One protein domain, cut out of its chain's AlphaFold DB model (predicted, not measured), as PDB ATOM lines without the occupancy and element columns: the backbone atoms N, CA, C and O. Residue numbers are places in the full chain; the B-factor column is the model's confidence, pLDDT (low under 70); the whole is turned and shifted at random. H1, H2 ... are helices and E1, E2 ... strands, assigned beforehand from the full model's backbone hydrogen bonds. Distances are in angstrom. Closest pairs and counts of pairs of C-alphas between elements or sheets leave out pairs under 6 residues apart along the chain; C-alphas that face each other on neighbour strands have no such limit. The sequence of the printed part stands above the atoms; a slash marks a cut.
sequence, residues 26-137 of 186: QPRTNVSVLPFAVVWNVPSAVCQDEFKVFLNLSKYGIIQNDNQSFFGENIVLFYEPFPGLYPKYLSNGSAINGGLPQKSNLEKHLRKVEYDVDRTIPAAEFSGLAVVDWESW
ATOM      1  N   GLN A  26    -139.739 177.134 105.238       51.94
ATOM      2  CA  GLN A  26    -140.616 176.123 105.818       51.94
ATOM      3  C   GLN A  26    -140.708 174.943 104.835       51.94
ATOM      4  O   GLN A  26    -140.816 175.177 103.624       51.94
ATOM      5  N   PRO A  27    -140.634 173.689 105.317       53.88
ATOM      6  CA  PRO A  27    -140.767 172.522 104.461       53.88
ATOM      7  C   PRO A  27    -142.026 172.664 103.610       53.88
ATOM      8  O   PRO A  27    -143.130 172.801 104.137       53.88
ATOM      9  N   ARG A  28    -141.851 172.688 102.287       62.66
ATOM     10  CA  ARG A  28    -142.970 172.842 101.361       62.66
ATOM     11  C   ARG A  28    -143.889 171.638 101.486       62.66
ATOM     12  O   ARG A  28    -143.513 170.518 101.141       62.66
ATOM     13  N   THR A  29    -145.103 171.881 101.954       66.38
ATOM     14  CA  THR A  29    -146.147 170.866 101.983       66.38
ATOM     15  C   THR A  29    -146.700 170.718 100.575       66.38
ATOM     16  O   THR A  29    -147.427 171.582 100.093       66.38
ATOM     17  N   ASN A  30    -146.354 169.625  99.898       72.38
ATOM     18  CA  ASN A  30    -146.949 169.334  98.604       72.38
ATOM     19  C   ASN A  30    -148.438 168.998  98.804       72.38
ATOM     20  O   ASN A  30    -148.786 167.973  99.391       72.38
ATOM     21  N   VAL A  31    -149.324 169.870  98.320       77.81
ATOM     22  CA  VAL A  31    -150.780 169.693  98.427       77.81
ATOM     23  C   VAL A  31    -151.213 168.346  97.835       77.81
ATOM     24  O   VAL A  31    -152.128 167.717  98.359       77.81
ATOM     25  N   SER A  32    -150.523 167.854  96.797       73.56
ATOM     26  CA  SER A  32    -150.896 166.628  96.084       73.56
ATOM     27  C   SER A  32    -150.653 165.332  96.864       73.56
ATOM     28  O   SER A  32    -151.115 164.282  96.424       73.56
ATOM     29  N   VAL A  33    -149.907 165.365  97.976       82.12
ATOM     30  CA  VAL A  33    -149.606 164.163  98.785       82.12
ATOM     31  C   VAL A  33    -150.438 164.078 100.064       82.12
ATOM     32  O   VAL A  33    -150.363 163.080 100.781       82.12
ATOM     33  N   LEU A  34    -151.230 165.108 100.367       86.12
ATOM     34  CA  LEU A  34    -152.099 165.112 101.534       86.12
ATOM     35  C   LEU A  34    -153.448 164.453 101.208       86.12
ATOM     36  O   LEU A  34    -154.060 164.796 100.198       86.12
ATOM     37  N   PRO A  35    -153.976 163.571 102.080       91.69
ATOM     38  CA  PRO A  35    -155.314 163.007 101.892       91.69
ATOM     39  C   PRO A  35    -156.413 164.076 101.999       91.69
ATOM     40  O   PRO A  35    -157.477 163.941 101.403       91.69
ATOM     41  N   PHE A  36    -156.152 165.135 102.767       93.00
ATOM     42  CA  PHE A  36    -157.009 166.302 102.907       93.00
ATOM     43  C   PHE A  36    -156.138 167.531 103.170       93.00
ATOM     44  O   PHE A  36    -155.277 167.498 104.050       93.00
ATOM     45  N   ALA A  37    -156.362 168.608 102.417       93.12
ATOM     46  CA  ALA A  37    -155.609 169.851 102.524       93.12
ATOM     47  C   ALA A  37    -156.558 171.044 102.657       93.12
ATOM     48  O   ALA A  37    -157.561 171.133 101.948       93.12
ATOM     49  N   VAL A  38    -156.208 171.981 103.539       95.31
ATOM     50  CA  VAL A  38    -156.863 173.289 103.646       95.31
ATOM     51  C   VAL A  38    -155.875 174.333 103.149       95.31
ATOM     52  O   VAL A  38    -154.773 174.441 103.687       95.31
ATOM     53  N   VAL A  39    -156.262 175.082 102.119       95.12
ATOM     54  CA  VAL A  39    -155.405 176.075 101.459       95.12
ATOM     55  C   VAL A  39    -156.024 177.459 101.612       95.12
ATOM     56  O   VAL A  39    -157.216 177.649 101.371       95.12
ATOM     57  N   TRP A  40    -155.219 178.425 102.037       95.75
ATOM     58  CA  TRP A  40    -155.634 179.798 102.271       95.75
ATOM     59  C   TRP A  40    -155.530 180.635 100.998       95.75
ATOM     60  O   TRP A  40    -154.433 180.888 100.512       95.75
ATOM     61  N   ASN A  41    -156.674 181.101 100.494       95.38
ATOM     62  CA  ASN A  41    -156.764 181.989  99.330       95.38
ATOM     63  C   ASN A  41    -157.516 183.293  99.653       95.38
ATOM     64  O   ASN A  41    -158.298 183.798  98.851       95.38
ATOM     65  N   VAL A  42    -157.348 183.805 100.873       94.88
ATOM     66  CA  VAL A  42    -157.915 185.097 101.290       94.88
ATOM     67  C   VAL A  42    -156.829 186.165 101.121       94.88
ATOM     68  O   VAL A  42    -155.693 185.910 101.523       94.88
ATOM     69  N   PRO A  43    -157.135 187.361 100.577       93.12
ATOM     70  CA  PRO A  43    -156.160 188.439 100.379       93.12
ATOM     71  C   PRO A  43    -155.810 189.141 101.705       93.12
ATOM     72  O   PRO A  43    -156.079 190.323 101.902       93.12
ATOM     73  N   SER A  44    -155.234 188.400 102.650       93.50
ATOM     74  CA  SER A  44    -154.994 188.849 104.023       93.50
ATOM     75  C   SER A  44    -153.641 189.534 104.242       93.50
ATOM     76  O   SER A  44    -153.386 189.994 105.353       93.50
ATOM     77  N   ALA A  45    -152.802 189.688 103.208       92.56
ATOM     78  CA  ALA A  45    -151.560 190.473 103.288       92.56
ATOM     79  C   ALA A  45    -151.794 191.887 103.860       92.56
ATOM     80  O   ALA A  45    -151.058 192.344 104.736       92.56
ATOM     81  N   VAL A  46    -152.907 192.523 103.467       94.06
ATOM     82  CA  VAL A  46    -153.324 193.849 103.952       94.06
ATOM     83  C   VAL A  46    -153.460 193.918 105.480       94.06
ATOM     84  O   VAL A  46    -153.177 194.950 106.084       94.06
ATOM     85  N   CYS A  47    -153.830 192.813 106.139       94.38
ATOM     86  CA  CYS A  47    -153.951 192.751 107.596       94.38
ATOM     87  C   CYS A  47    -152.607 193.012 108.286       94.38
ATOM     88  O   CYS A  47    -152.540 193.746 109.274       94.38
ATOM     89  N   GLN A  48    -151.532 192.441 107.745       91.88
ATOM     90  CA  GLN A  48    -150.189 192.658 108.260       91.88
ATOM     91  C   GLN A  48    -149.672 194.047 107.874       91.88
ATOM     92  O   GLN A  48    -149.111 194.750 108.719       91.88
ATOM     93  N   ASP A  49    -149.869 194.451 106.620       91.88
ATOM     94  CA  ASP A  49    -149.285 195.679 106.081       91.88
ATOM     95  C   ASP A  49    -149.897 196.934 106.710       91.88
ATOM     96  O   ASP A  49    -149.161 197.797 107.206       91.88
ATOM     97  N   GLU A  50    -151.227 196.997 106.790       96.19
ATOM     98  CA  GLU A  50    -151.961 198.170 107.273       96.19
ATOM     99  C   GLU A  50    -152.250 198.111 108.776       96.19
ATOM    100  O   GLU A  50    -152.111 199.117 109.472       96.19
ATOM    101  N   PHE A  51    -152.599 196.932 109.305       96.25
ATOM    102  CA  PHE A  51    -153.125 196.800 110.672       96.25
ATOM    103  C   PHE A  51    -152.172 196.111 111.653       96.25
ATOM    104  O   PHE A  51    -152.485 196.014 112.840       96.25
ATOM    105  N   LYS A  52    -151.005 195.643 111.189       94.38
ATOM    106  CA  LYS A  52    -150.014 194.901 111.997       94.38
ATOM    107  C   LYS A  52    -150.592 193.641 112.653       94.38
ATOM    108  O   LYS A  52    -150.133 193.213 113.711       94.38
ATOM    109  N   VAL A  53    -151.587 193.037 112.003       94.62
ATOM    110  CA  VAL A  53    -152.201 191.778 112.419       94.62
ATOM    111  C   VAL A  53    -151.597 190.637 111.607       94.62
ATOM    112  O   VAL A  53    -151.905 190.466 110.427       94.62
ATOM    113  N   PHE A  54    -150.767 189.826 112.265       89.75
ATOM    114  CA  PHE A  54    -150.200 188.620 111.667       89.75
ATOM    115  C   PHE A  54    -151.108 187.408 111.901       89.75
ATOM    116  O   PHE A  54    -151.406 187.050 113.044       89.75
ATOM    117  N   LEU A  55    -151.505 186.734 110.823       92.00
ATOM    118  CA  LEU A  55    -152.269 185.492 110.890       92.00
ATOM    119  C   LEU A  55    -151.302 184.305 110.874       92.00
ATOM    120  O   LEU A  55    -150.732 183.959 109.844       92.00
ATOM    121  N   ASN A  56    -151.117 183.653 112.024       91.00
ATOM    122  CA  ASN A  56    -150.316 182.431 112.098       91.00
ATOM    123  C   ASN A  56    -151.150 181.208 111.674       91.00
ATOM    124  O   ASN A  56    -151.608 180.432 112.516       91.00
ATOM    125  N   LEU A  57    -151.376 181.066 110.366       93.31
ATOM    126  CA  LEU A  57    -152.206 180.001 109.791       93.31
ATOM    127  C   LEU A  57    -151.564 178.611 109.906       93.31
ATOM    128  O   LEU A  57    -152.273 177.619 110.084       93.31
ATOM    129  N   SER A  58    -150.229 178.541 109.918       89.81
ATOM    130  CA  SER A  58    -149.477 177.293 110.088       89.81
ATOM    131  C   SER A  58    -149.820 176.569 111.396       89.81
ATOM    132  O   SER A  58    -149.833 175.341 111.430       89.81
ATOM    133  N   LYS A  59    -150.187 177.304 112.460       92.94
ATOM    134  CA  LYS A  59    -150.658 176.724 113.736       92.94
ATOM    135  C   LYS A  59    -151.901 175.837 113.569       92.94
ATOM    136  O   LYS A  59    -152.129 174.950 114.386       92.94
ATOM    137  N   TYR A  60    -152.696 176.077 112.530       93.94
ATOM    138  CA  TYR A  60    -153.932 175.350 112.243       93.94
ATOM    139  C   TYR A  60    -153.769 174.314 111.122       93.94
ATOM    140  O   TYR A  60    -154.762 173.754 110.669       93.94
ATOM    141  N   GLY A  61    -152.540 174.068 110.652       91.75
ATOM    142  CA  GLY A  61    -152.287 173.173 109.519       91.75
ATOM    143  C   GLY A  61    -152.831 173.699 108.187       91.75
ATOM    144  O   GLY A  61    -153.028 172.920 107.258       91.75
ATOM    145  N   ILE A  62    -153.100 175.005 108.096       94.75
ATOM    146  CA  ILE A  62    -153.563 175.649 106.868       94.75
ATOM    147  C   ILE A  62    -152.341 175.999 106.020       94.75
ATOM    148  O   ILE A  62    -151.426 176.686 106.478       94.75
ATOM    149  N   ILE A  63    -152.346 175.538 104.772       93.88
ATOM    150  CA  ILE A  63    -151.327 175.861 103.775       93.88
ATOM    151  C   ILE A  63    -151.568 177.296 103.304       93.88
ATOM    152  O   ILE A  63    -152.683 177.648 102.927       93.88
ATOM    153  N   GLN A  64    -150.530 178.124 103.321       94.06
ATOM    154  CA  GLN A  64    -150.599 179.540 102.966       94.06
ATOM    155  C   GLN A  64    -149.386 179.920 102.128       94.06
ATOM    156  O   GLN A  64    -148.317 179.354 102.325       94.06
ATOM    157  N   ASN A  65    -149.539 180.896 101.240       93.56
ATOM    158  CA  ASN A  65    -148.392 181.494 100.568       93.56
ATOM    159  C   ASN A  65    -147.500 182.257 101.559       93.56
ATOM    160  O   ASN A  65    -147.989 182.842 102.535       93.56
ATOM    161  N   ASP A  66    -146.208 182.324 101.252       90.81
ATOM    162  CA  ASP A  66    -145.248 183.165 101.952       90.81
ATOM    163  C   ASP A  66    -145.742 184.618 102.028       90.81
ATOM    164  O   ASP A  66    -146.304 185.177 101.081       90.81
ATOM    165  N   ASN A  67    -145.540 185.242 103.191       89.50
ATOM    166  CA  ASN A  67    -146.001 186.602 103.499       89.50
ATOM    167  C   ASN A  67    -147.509 186.834 103.273       89.50
ATOM    168  O   ASN A  67    -147.930 187.976 103.112       89.50
ATOM    169  N   GLN A  68    -148.323 185.769 103.259       89.69
ATOM    170  CA  GLN A  68    -149.747 185.830 102.910       89.69
ATOM    171  C   GLN A  68    -149.995 186.457 101.523       89.69
ATOM    172  O   GLN A  68    -151.038 187.073 101.289       89.69
ATOM    173  N   SER A  69    -149.030 186.318 100.602       90.25
ATOM    174  CA  SER A  69    -149.136 186.837  99.239       90.25
ATOM    175  C   SER A  69    -150.326 186.221  98.508       90.25
ATOM    176  O   SER A  69    -150.594 185.025  98.615       90.25
ATOM    177  N   PHE A  70    -151.017 187.027  97.705       86.81
ATOM    178  CA  PHE A  70    -152.123 186.538  96.880       86.81
ATOM    179  C   PHE A  70    -151.645 185.647  95.719       86.81
ATOM    180  O   PHE A  70    -152.344 184.728  95.304       86.81
ATOM    181  N   PHE A  71    -150.422 185.884  95.237       89.81
ATOM    182  CA  PHE A  71    -149.734 185.032  94.269       89.81
ATOM    183  C   PHE A  71    -148.492 184.453  94.936       89.81
ATOM    184  O   PHE A  71    -147.593 185.206  95.325       89.81
ATOM    185  N   GLY A  72    -148.433 183.136  95.091       91.44
ATOM    186  CA  GLY A  72    -147.313 182.502  95.771       91.44
ATOM    187  C   GLY A  72    -147.133 181.046  95.394       91.44
ATOM    188  O   GLY A  72    -147.734 180.536  94.456       91.44
ATOM    189  N   GLU A  73    -146.243 180.394  96.120       91.50
ATOM    190  CA  GLU A  73    -145.752 179.047  95.869       91.50
ATOM    191  C   GLU A  73    -146.771 177.939  96.153       91.50
ATOM    192  O   GLU A  73    -146.631 176.843  95.614       91.50
ATOM    193  N   ASN A  74    -147.794 178.209  96.970       92.94
ATOM    194  CA  ASN A  74    -148.795 177.221  97.363       92.94
ATOM    195  C   ASN A  74    -150.106 177.361  96.582       92.94
ATOM    196  O   ASN A  74    -150.727 176.351  96.243       92.94
ATOM    197  N   ILE A  75    -150.532 178.590  96.285       94.38
ATOM    198  CA  ILE A  75    -151.737 178.867  95.501       94.38
ATOM    199  C   ILE A  75    -151.612 180.159  94.694       94.38
ATOM    200  O   ILE A  75    -151.063 181.163  95.150       94.38
ATOM    201  N   VAL A  76    -152.164 180.129  93.486       95.06
ATOM    202  CA  VAL A  76    -152.283 181.262  92.571       95.06
ATOM    203  C   VAL A  76    -153.703 181.250  92.020       95.06
ATOM    204  O   VAL A  76    -154.114 180.280  91.382       95.06
ATOM    205  N   LEU A  77    -154.452 182.325  92.261       94.62
ATOM    206  CA  LEU A  77    -155.776 182.534  91.681       94.62
ATOM    207  C   LEU A  77    -155.678 183.516  90.513       94.62
ATOM    208  O   LEU A  77    -155.398 184.698  90.702       94.62
ATOM    209  N   PHE A  78    -155.947 183.038  89.303       94.75
ATOM    210  CA  PHE A  78    -156.101 183.894  88.139       94.75
ATOM    211  C   PHE A  78    -157.552 184.353  88.019       94.75
ATOM    212  O   PHE A  78    -158.417 183.587  87.592       94.75
ATOM    213  N   TYR A  79    -157.788 185.612  88.381       91.06
ATOM    214  CA  TYR A  79    -159.041 186.308  88.115       91.06
ATOM    215  C   TYR A  79    -158.934 187.151  86.841       91.06
ATOM    216  O   TYR A  79    -157.844 187.572  86.430       91.06
ATOM    217  N   GLU A  80    -160.080 187.458  86.240       89.00
ATOM    218  CA  GLU A  80    -160.148 188.354  85.091       89.00
ATOM    219  C   GLU A  80    -159.404 189.685  85.352       89.00
ATOM    220  O   GLU A  80    -159.536 190.274  86.426       89.00
ATOM    221  N   PRO A  81    -158.635 190.212  84.379       89.31
ATOM    222  CA  PRO A  81    -158.640 189.868  82.955       89.31
ATOM    223  C   PRO A  81    -157.616 188.792  82.535       89.31
ATOM    224  O   PRO A  81    -157.333 188.686  81.343       89.31
ATOM    225  N   PHE A  82    -157.048 188.022  83.468       90.75
ATOM    226  CA  PHE A  82    -156.050 186.982  83.187       90.75
ATOM    227  C   PHE A  82    -156.568 185.593  83.629       90.75
ATOM    228  O   PHE A  82    -157.467 185.517  84.460       90.75
ATOM    229  N   PRO A  83    -156.041 184.483  83.088       95.25
ATOM    230  CA  PRO A  83    -155.061 184.415  82.017       95.25
ATOM    231  C   PRO A  83    -155.734 184.505  80.642       95.25
ATOM    232  O   PRO A  83    -156.916 184.201  80.469       95.25
ATOM    233  N   GLY A  84    -154.961 184.889  79.632       96.88
ATOM    234  CA  GLY A  84    -155.386 184.775  78.243       96.88
ATOM    235  C   GLY A  84    -156.275 185.908  77.744       96.88
ATOM    236  O   GLY A  84    -156.309 187.019  78.269       96.88
ATOM    237  N   LEU A  85    -156.975 185.617  76.650       96.69
ATOM    238  CA  LEU A  85    -157.951 186.505  76.014       96.69
ATOM    239  C   LEU A  85    -159.347 185.903  76.157       96.69
ATOM    240  O   LEU A  85    -159.924 185.417  75.185       96.69
ATOM    241  N   TYR A  86    -159.846 185.831  77.388       96.00
ATOM    242  CA  TYR A  86    -161.145 185.227  77.673       96.00
ATOM    243  C   TYR A  86    -162.282 186.034  77.002       96.00
ATOM    244  O   TYR A  86    -162.338 187.261  77.162       96.00
ATOM    245  N   PRO A  87    -163.142 185.408  76.173       95.69
ATOM    246  CA  PRO A  87    -164.236 186.097  75.500       95.69
ATOM    247  C   PRO A  87    -165.414 186.306  76.444       95.69
ATOM    248  O   PRO A  87    -165.845 185.368  77.106       95.69
ATOM    249  N   LYS A  88    -165.960 187.525  76.477       95.56
ATOM    250  CA  LYS A  88    -167.131 187.841  77.303       95.56
ATOM    251  C   LYS A  88    -167.936 189.021  76.786       95.56
ATOM    252  O   LYS A  88    -167.436 189.835  76.008       95.56
ATOM    253  N   TYR A  89    -169.158 189.146  77.278       96.50
ATOM    254  CA  TYR A  89    -169.949 190.364  77.161       96.50
ATOM    255  C   TYR A  89    -169.863 191.182  78.449       96.50
ATOM    256  O   TYR A  89    -169.942 190.635  79.546       96.50
ATOM    257  N   LEU A  90    -169.691 192.496  78.311       94.56
ATOM    258  CA  LEU A  90    -169.836 193.440  79.418       94.56
ATOM    259  C   LEU A  90    -171.317 193.754  79.655       94.56
ATOM    260  O   LEU A  90    -172.152 193.560  78.770       94.56
ATOM    261  N   SER A  91    -171.635 194.324  80.817       90.62
ATOM    262  CA  SER A  91    -173.003 194.721  81.186       90.62
ATOM    263  C   SER A  91    -173.649 195.707  80.204       90.62
ATOM    264  O   SER A  91    -174.865 195.718  80.045       90.62
ATOM    265  N   ASN A  92    -172.848 196.500  79.486       92.25
ATOM    266  CA  ASN A  92    -173.322 197.402  78.431       92.25
ATOM    267  C   ASN A  92    -173.545 196.711  77.065       92.25
ATOM    268  O   ASN A  92    -173.786 197.390  76.068       92.25
ATOM    269  N   GLY A  93    -173.409 195.384  76.990       90.81
ATOM    270  CA  GLY A  93    -173.553 194.586  75.769       90.81
ATOM    271  C   GLY A  93    -172.322 194.556  74.857       90.81
ATOM    272  O   GLY A  93    -172.353 193.888  73.821       90.81
ATOM    273  N   SER A  94    -171.230 195.238  75.216       95.75
ATOM    274  CA  SER A  94    -169.994 195.231  74.424       95.75
ATOM    275  C   SER A  94    -169.301 193.872  74.491       95.75
ATOM    276  O   SER A  94    -169.173 193.283  75.564       95.75
ATOM    277  N   ALA A  95    -168.815 193.390  73.346       96.56
ATOM    278  CA  ALA A  95    -168.082 192.134  73.245       96.56
ATOM    279  C   ALA A  95    -166.577 192.345  73.467       96.56
ATOM    280  O   ALA A  95    -165.938 193.113  72.749       96.56
ATOM    281  N   ILE A  96    -165.999 191.598  74.401       96.44
ATOM    282  CA  ILE A  96    -164.559 191.489  74.638       96.44
ATOM    283  C   ILE A  96    -164.060 190.186  74.014       96.44
ATOM    284  O   ILE A  96    -164.697 189.144  74.157       96.44
ATOM    285  N   ASN A  97    -162.941 190.247  73.283       95.50
ATOM    286  CA  ASN A  97    -162.325 189.106  72.582       95.50
ATOM    287  C   ASN A  97    -163.306 188.308  71.695       95.50
ATOM    288  O   ASN A  97    -163.210 187.091  71.572       95.50
ATOM    289  N   GLY A  98    -164.271 188.999  71.079       93.81
ATOM    290  CA  GLY A  98    -165.306 188.389  70.235       93.81
ATOM    291  C   GLY A  98    -166.594 188.005  70.971       93.81
ATOM    292  O   GLY A  98    -167.577 187.674  70.308       93.81
ATOM    293  N   GLY A  99    -166.620 188.096  72.305       95.62
ATOM    294  CA  GLY A  99    -167.789 187.888  73.170       95.62
ATOM    295  C   GLY A  99    -168.200 186.431  73.354       95.62
ATOM    296  O   GLY A  99    -168.635 186.047  74.430       95.62
ATOM    297  N   LEU A 100    -168.012 185.610  72.325       95.06
ATOM    298  CA  LEU A 100    -168.336 184.190  72.304       95.06
ATOM    299  C   LEU A 100    -167.070 183.352  72.074       95.06
ATOM    300  O   LEU A 100    -166.237 183.760  71.258       95.06
ATOM    301  N   PRO A 101    -166.942 182.162  72.689       93.06
ATOM    302  CA  PRO A 101    -165.811 181.267  72.443       93.06
ATOM    303  C   PRO A 101    -165.679 180.871  70.966       93.06
ATOM    304  O   PRO A 101    -164.589 180.950  70.416       93.06
ATOM    305  N   GLN A 102    -166.782 180.610  70.261       90.56
ATOM    306  CA  GLN A 102    -166.768 180.284  68.829       90.56
ATOM    307  C   GLN A 102    -166.379 181.456  67.902       90.56
ATOM    308  O   GLN A 102    -166.211 181.257  66.702       90.56
ATOM    309  N   LYS A 103    -166.283 182.687  68.429       92.56
ATOM    310  CA  LYS A 103    -165.802 183.872  67.694       92.56
ATOM    311  C   LYS A 103    -164.395 184.298  68.112       92.56
ATOM    312  O   LYS A 103    -163.869 185.255  67.541       92.56
ATOM    313  N   SER A 104    -163.819 183.662  69.130       90.88
ATOM    314  CA  SER A 104    -162.508 184.031  69.643       90.88
ATOM    315  C   SER A 104    -161.401 183.388  68.800       90.88
ATOM    316  O   SER A 104    -161.610 182.406  68.086       90.88
ATOM    317  N   ASN A 105    -160.206 183.974  68.843       93.31
ATOM    318  CA  ASN A 105    -159.024 183.375  68.234       93.31
ATOM    319  C   ASN A 105    -158.294 182.556  69.306       93.31
ATOM    320  O   ASN A 105    -157.641 183.137  70.179       93.31
ATOM    321  N   LEU A 106    -158.417 181.228  69.234       93.19
ATOM    322  CA  LEU A 106    -157.844 180.335  70.238       93.19
ATOM    323  C   LEU A 106    -156.316 180.427  70.299       93.19
ATOM    324  O   LEU A 106    -155.760 180.507  71.386       93.19
ATOM    325  N   GLU A 107    -155.629 180.491  69.160       95.81
ATOM    326  CA  GLU A 107    -154.163 180.584  69.118       95.81
ATOM    327  C   GLU A 107    -153.654 181.833  69.858       95.81
ATOM    328  O   GLU A 107    -152.740 181.760  70.681       95.81
ATOM    329  N   LYS A 108    -154.284 182.991  69.623       96.31
ATOM    330  CA  LYS A 108    -153.962 184.232  70.341       96.31
ATOM    331  C   LYS A 108    -154.292 184.133  71.825       96.31
ATOM    332  O   LYS A 108    -153.538 184.659  72.640       96.31
ATOM    333  N   HIS A 109    -155.408 183.492  72.172       95.81
ATOM    334  CA  HIS A 109    -155.775 183.246  73.560       95.81
ATOM    335  C   HIS A 109    -154.706 182.400  74.263       95.81
ATOM    336  O   HIS A 109    -154.197 182.835  75.289       95.81
ATOM    337  N   LEU A 110    -154.304 181.267  73.679       97.00
ATOM    338  CA  LEU A 110    -153.312 180.352  74.250       97.00
ATOM    339  C   LEU A 110    -151.932 181.003  74.401       97.00
ATOM    340  O   LEU A 110    -151.353 180.922  75.477       97.00
ATOM    341  N   ARG A 111    -151.452 181.747  73.393       98.06
ATOM    342  CA  ARG A 111    -150.201 182.525  73.514       98.06
ATOM    343  C   ARG A 111    -150.250 183.538  74.656       98.06
ATOM    344  O   ARG A 111    -149.250 183.797  75.316       98.06
ATOM    345  N   LYS A 112    -151.416 184.148  74.882       97.62
ATOM    346  CA  LYS A 112    -151.602 185.086  75.988       97.62
ATOM    347  C   LYS A 112    -151.698 184.367  77.335       97.62
ATOM    348  O   LYS A 112    -151.202 184.914  78.312       97.62
ATOM    349  N   VAL A 113    -152.301 183.175  77.388       97.12
ATOM    350  CA  VAL A 113    -152.315 182.326  78.591       97.12
ATOM    351  C   VAL A 113    -150.889 181.963  78.982       97.12
ATOM    352  O   VAL A 113    -150.524 182.212  80.121       97.12
ATOM    353  N   GLU A 114    -150.081 181.465  78.044       96.56
ATOM    354  CA  GLU A 114    -148.663 181.142  78.265       96.56
ATOM    355  C   GLU A 114    -147.912 182.343  78.855       96.56
ATOM    356  O   GLU A 114    -147.389 182.268  79.962       96.56
ATOM    357  N   TYR A 115    -148.000 183.504  78.199       96.75
ATOM    358  CA  TYR A 115    -147.389 184.738  78.697       96.75
ATOM    359  C   TYR A 115    -147.869 185.149  80.105       96.75
ATOM    360  O   TYR A 115    -147.073 185.596  80.932       96.75
ATOM    361  N   ASP A 116    -149.173 185.056  80.387       96.44
ATOM    362  CA  ASP A 116    -149.730 185.444  81.690       96.44
ATOM    363  C   ASP A 116    -149.332 184.480  82.804       96.44
ATOM    364  O   ASP A 116    -149.080 184.926  83.927       96.44
ATOM    365  N   VAL A 117    -149.273 183.185  82.491       95.44
ATOM    366  CA  VAL A 117    -148.842 182.140  83.416       95.44
ATOM    367  C   VAL A 117    -147.365 182.324  83.731       95.44
ATOM    368  O   VAL A 117    -147.049 182.475  84.904       95.44
ATOM    369  N   ASP A 118    -146.494 182.455  82.730       94.50
ATOM    370  CA  ASP A 118    -145.047 182.632  82.930       94.50
ATOM    371  C   ASP A 118    -144.717 183.877  83.760       94.50
ATOM    372  O   ASP A 118    -143.807 183.885  84.592       94.50
ATOM    373  N   ARG A 119    -145.476 184.959  83.556       93.56
ATOM    374  CA  ARG A 119    -145.281 186.205  84.304       93.56
ATOM    375  C   ARG A 119    -145.774 186.107  85.748       93.56
ATOM    376  O   ARG A 119    -145.199 186.748  86.623       93.56
ATOM    377  N   THR A 120    -146.858 185.373  85.989       92.56
ATOM    378  CA  THR A 120    -147.476 185.254  87.323       92.56
ATOM    379  C   THR A 120    -146.815 184.161  88.159       92.56
ATOM    380  O   THR A 120    -146.649 184.318  89.366       92.56
ATOM    381  N   ILE A 121    -146.403 183.071  87.513       93.31
ATOM    382  CA  ILE A 121    -145.781 181.886  88.101       93.31
ATOM    383  C   ILE A 121    -144.382 181.722  87.483       93.31
ATOM    384  O   ILE A 121    -144.177 180.885  86.610       93.31
ATOM    385  N   PRO A 122    -143.384 182.506  87.925       86.75
ATOM    386  CA  PRO A 122    -142.041 182.461  87.339       86.75
ATOM    387  C   PRO A 122    -141.255 181.193  87.711       86.75
ATOM    388  O   PRO A 122    -140.202 180.916  87.136       86.75
ATOM    389  N   ALA A 123    -141.712 180.442  88.716       89.00
ATOM    390  CA  ALA A 123    -141.068 179.209  89.139       89.00
ATOM    391  C   ALA A 123    -141.438 178.069  88.180       89.00
ATOM    392  O   ALA A 123    -142.558 177.571  88.222       89.00
ATOM    393  N   ALA A 124    -140.476 177.620  87.370       85.69
ATOM    394  CA  ALA A 124    -140.669 176.496  86.446       85.69
ATOM    395  C   ALA A 124    -141.113 175.198  87.155       85.69
ATOM    396  O   ALA A 124    -141.872 174.416  86.601       85.69
ATOM    397  N   GLU A 125    -140.683 175.011  88.404       88.19
ATOM    398  CA  GLU A 125    -141.023 173.862  89.254       88.19
ATOM    399  C   GLU A 125    -142.234 174.147  90.166       88.19
ATOM    400  O   GLU A 125    -142.307 173.652  91.293       88.19
ATOM    401  N   PHE A 126    -143.158 175.019  89.744       90.94
ATOM    402  CA  PHE A 126    -144.359 175.308  90.524       90.94
ATOM    403  C   PHE A 126    -145.204 174.042  90.708       90.94
ATOM    404  O   PHE A 126    -145.655 173.426  89.746       90.94
ATOM    405  N   SER A 127    -145.446 173.682  91.967       90.81
ATOM    406  CA  SER A 127    -146.224 172.501  92.357       90.81
ATOM    407  C   SER A 127    -147.430 172.847  93.236       90.81
ATOM    408  O   SER A 127    -147.990 171.966  93.889       90.81
ATOM    409  N   GLY A 128    -147.777 174.133  93.327       91.88
ATOM    410  CA  GLY A 128    -148.948 174.613  94.054       91.88
ATOM    411  C   GLY A 128    -150.236 174.479  93.237       91.88
ATOM    412  O   GLY A 128    -150.264 173.924  92.137       91.88
ATOM    413  N   LEU A 129    -151.327 175.020  93.771       94.19
ATOM    414  CA  LEU A 129    -152.608 175.089  93.073       94.19
ATOM    415  C   LEU A 129    -152.664 176.326  92.168       94.19
ATOM    416  O   LEU A 129    -152.604 177.450  92.655       94.19
ATOM    417  N   ALA A 130    -152.842 176.132  90.862       94.38
ATOM    418  CA  ALA A 130    -153.179 177.205  89.928       94.38
ATOM    419  C   ALA A 130    -154.676 177.137  89.598       94.38
ATOM    420  O   ALA A 130    -155.137 176.187  88.964       94.38
ATOM    421  N   VAL A 131    -155.443 178.128  90.048       96.06
ATOM    422  CA  VAL A 131    -156.901 178.183  89.885       96.06
ATOM    423  C   VAL A 131    -157.245 179.250  88.853       96.06
ATOM    424  O   VAL A 131    -156.844 180.399  89.003       96.06
ATOM    425  N   VAL A 132    -157.986 178.877  87.809       96.56
ATOM    426  CA  VAL A 132    -158.494 179.812  86.795       96.56
ATOM    427  C   VAL A 132    -159.958 180.104  87.081       96.56
ATOM    428  O   VAL A 132    -160.773 179.182  87.113       96.56
ATOM    429  N   ASP A 133    -160.278 181.381  87.261       95.69
ATOM    430  CA  ASP A 133    -161.616 181.844  87.607       95.69
ATOM    431  C   ASP A 133    -162.297 182.538  86.417       95.69
ATOM    432  O   ASP A 133    -162.240 183.756  86.229       95.69
ATOM    433  N   TRP A 134    -162.894 181.723  85.546       95.31
ATOM    434  CA  TRP A 134    -163.670 182.171  84.391       95.31
ATOM    435  C   TRP A 134    -165.153 181.896  84.608       95.31
ATOM    436  O   TRP A 134    -165.615 180.758  84.501       95.31
ATOM    437  N   GLU A 135    -165.918 182.956  84.861       95.12
ATOM    438  CA  GLU A 135    -167.317 182.813  85.283       95.12
ATOM    439  C   GLU A 135    -168.334 183.376  84.293       95.12
ATOM    440  O   GLU A 135    -169.530 183.124  84.431       95.12
ATOM    441  N   SER A 136    -167.891 184.126  83.277       94.94
ATOM    442  CA  SER A 136    -168.834 184.862  82.426       94.94
ATOM    443  C   SER A 136    -169.774 183.968  81.606       94.94
ATOM    444  O   SER A 136    -170.854 184.425  81.257       94.94
ATOM    445  N   TRP A 137    -169.403 182.721  81.302       94.75
ATOM    446  CA  TRP A 137    -170.258 181.757  80.604       94.75
ATOM    447  C   TRP A 137    -169.928 180.318  81.008       94.75
ATOM    448  O   TRP A 137    -168.878 180.018  81.571       94.75
TER     449      TRP A 137
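What this domain is: This is residues 26 to 137 of the 186 residues of the protein "Hyaluronidase" of Mizuhopecten yessoensis (UniProt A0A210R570). With little regular structure, the domain has a ribbon of two parallel strands, E1 and E2, in the middle, H3 near it, loops with short H1 and H2 at one end, and the loop of residues 88 to 103 at the other. The printed part has 112 residues, 36 in named elements, in the order H1, H2, E1, H3, E2; the class is mixed. It is loose, radius of gyration of the C-alphas 17.1 A, spanning 49 by 32 by 25 A.

How they stand to each other: E1, residues 75 to 79, and E2, residues 129 to 133, are parallel neighbours at 13 degrees; N 76 and O 129, 2.8 A apart, are within hydrogen-bond range. H3, residues 106 to 120, and E1 are near each other, with 6 pairs of C-alphas within 10 A. E1, H3, E2 form a strand-helix-strand unit, parallel strands joined through a helix, its crossover right-handed. H1, residues 45 to 51, and H2, residues 57 to 60, are apart. Every O i to N i+4 pair is within range in H1 and H3; H2 is too short for one.

Where its parts are: H3 measures 20.6 A, E1 12.8 A. H1 begins at C-alpha 45, (-151.560, 190.473, 103.288); E2 ends at C-alpha 133, (-161.616, 181.844, 87.607).

The domain as a whole: The printed part has no cut. Links H2 to E1 and E1 to H3 are long. Residues 26 to 29 have pLDDT under 70.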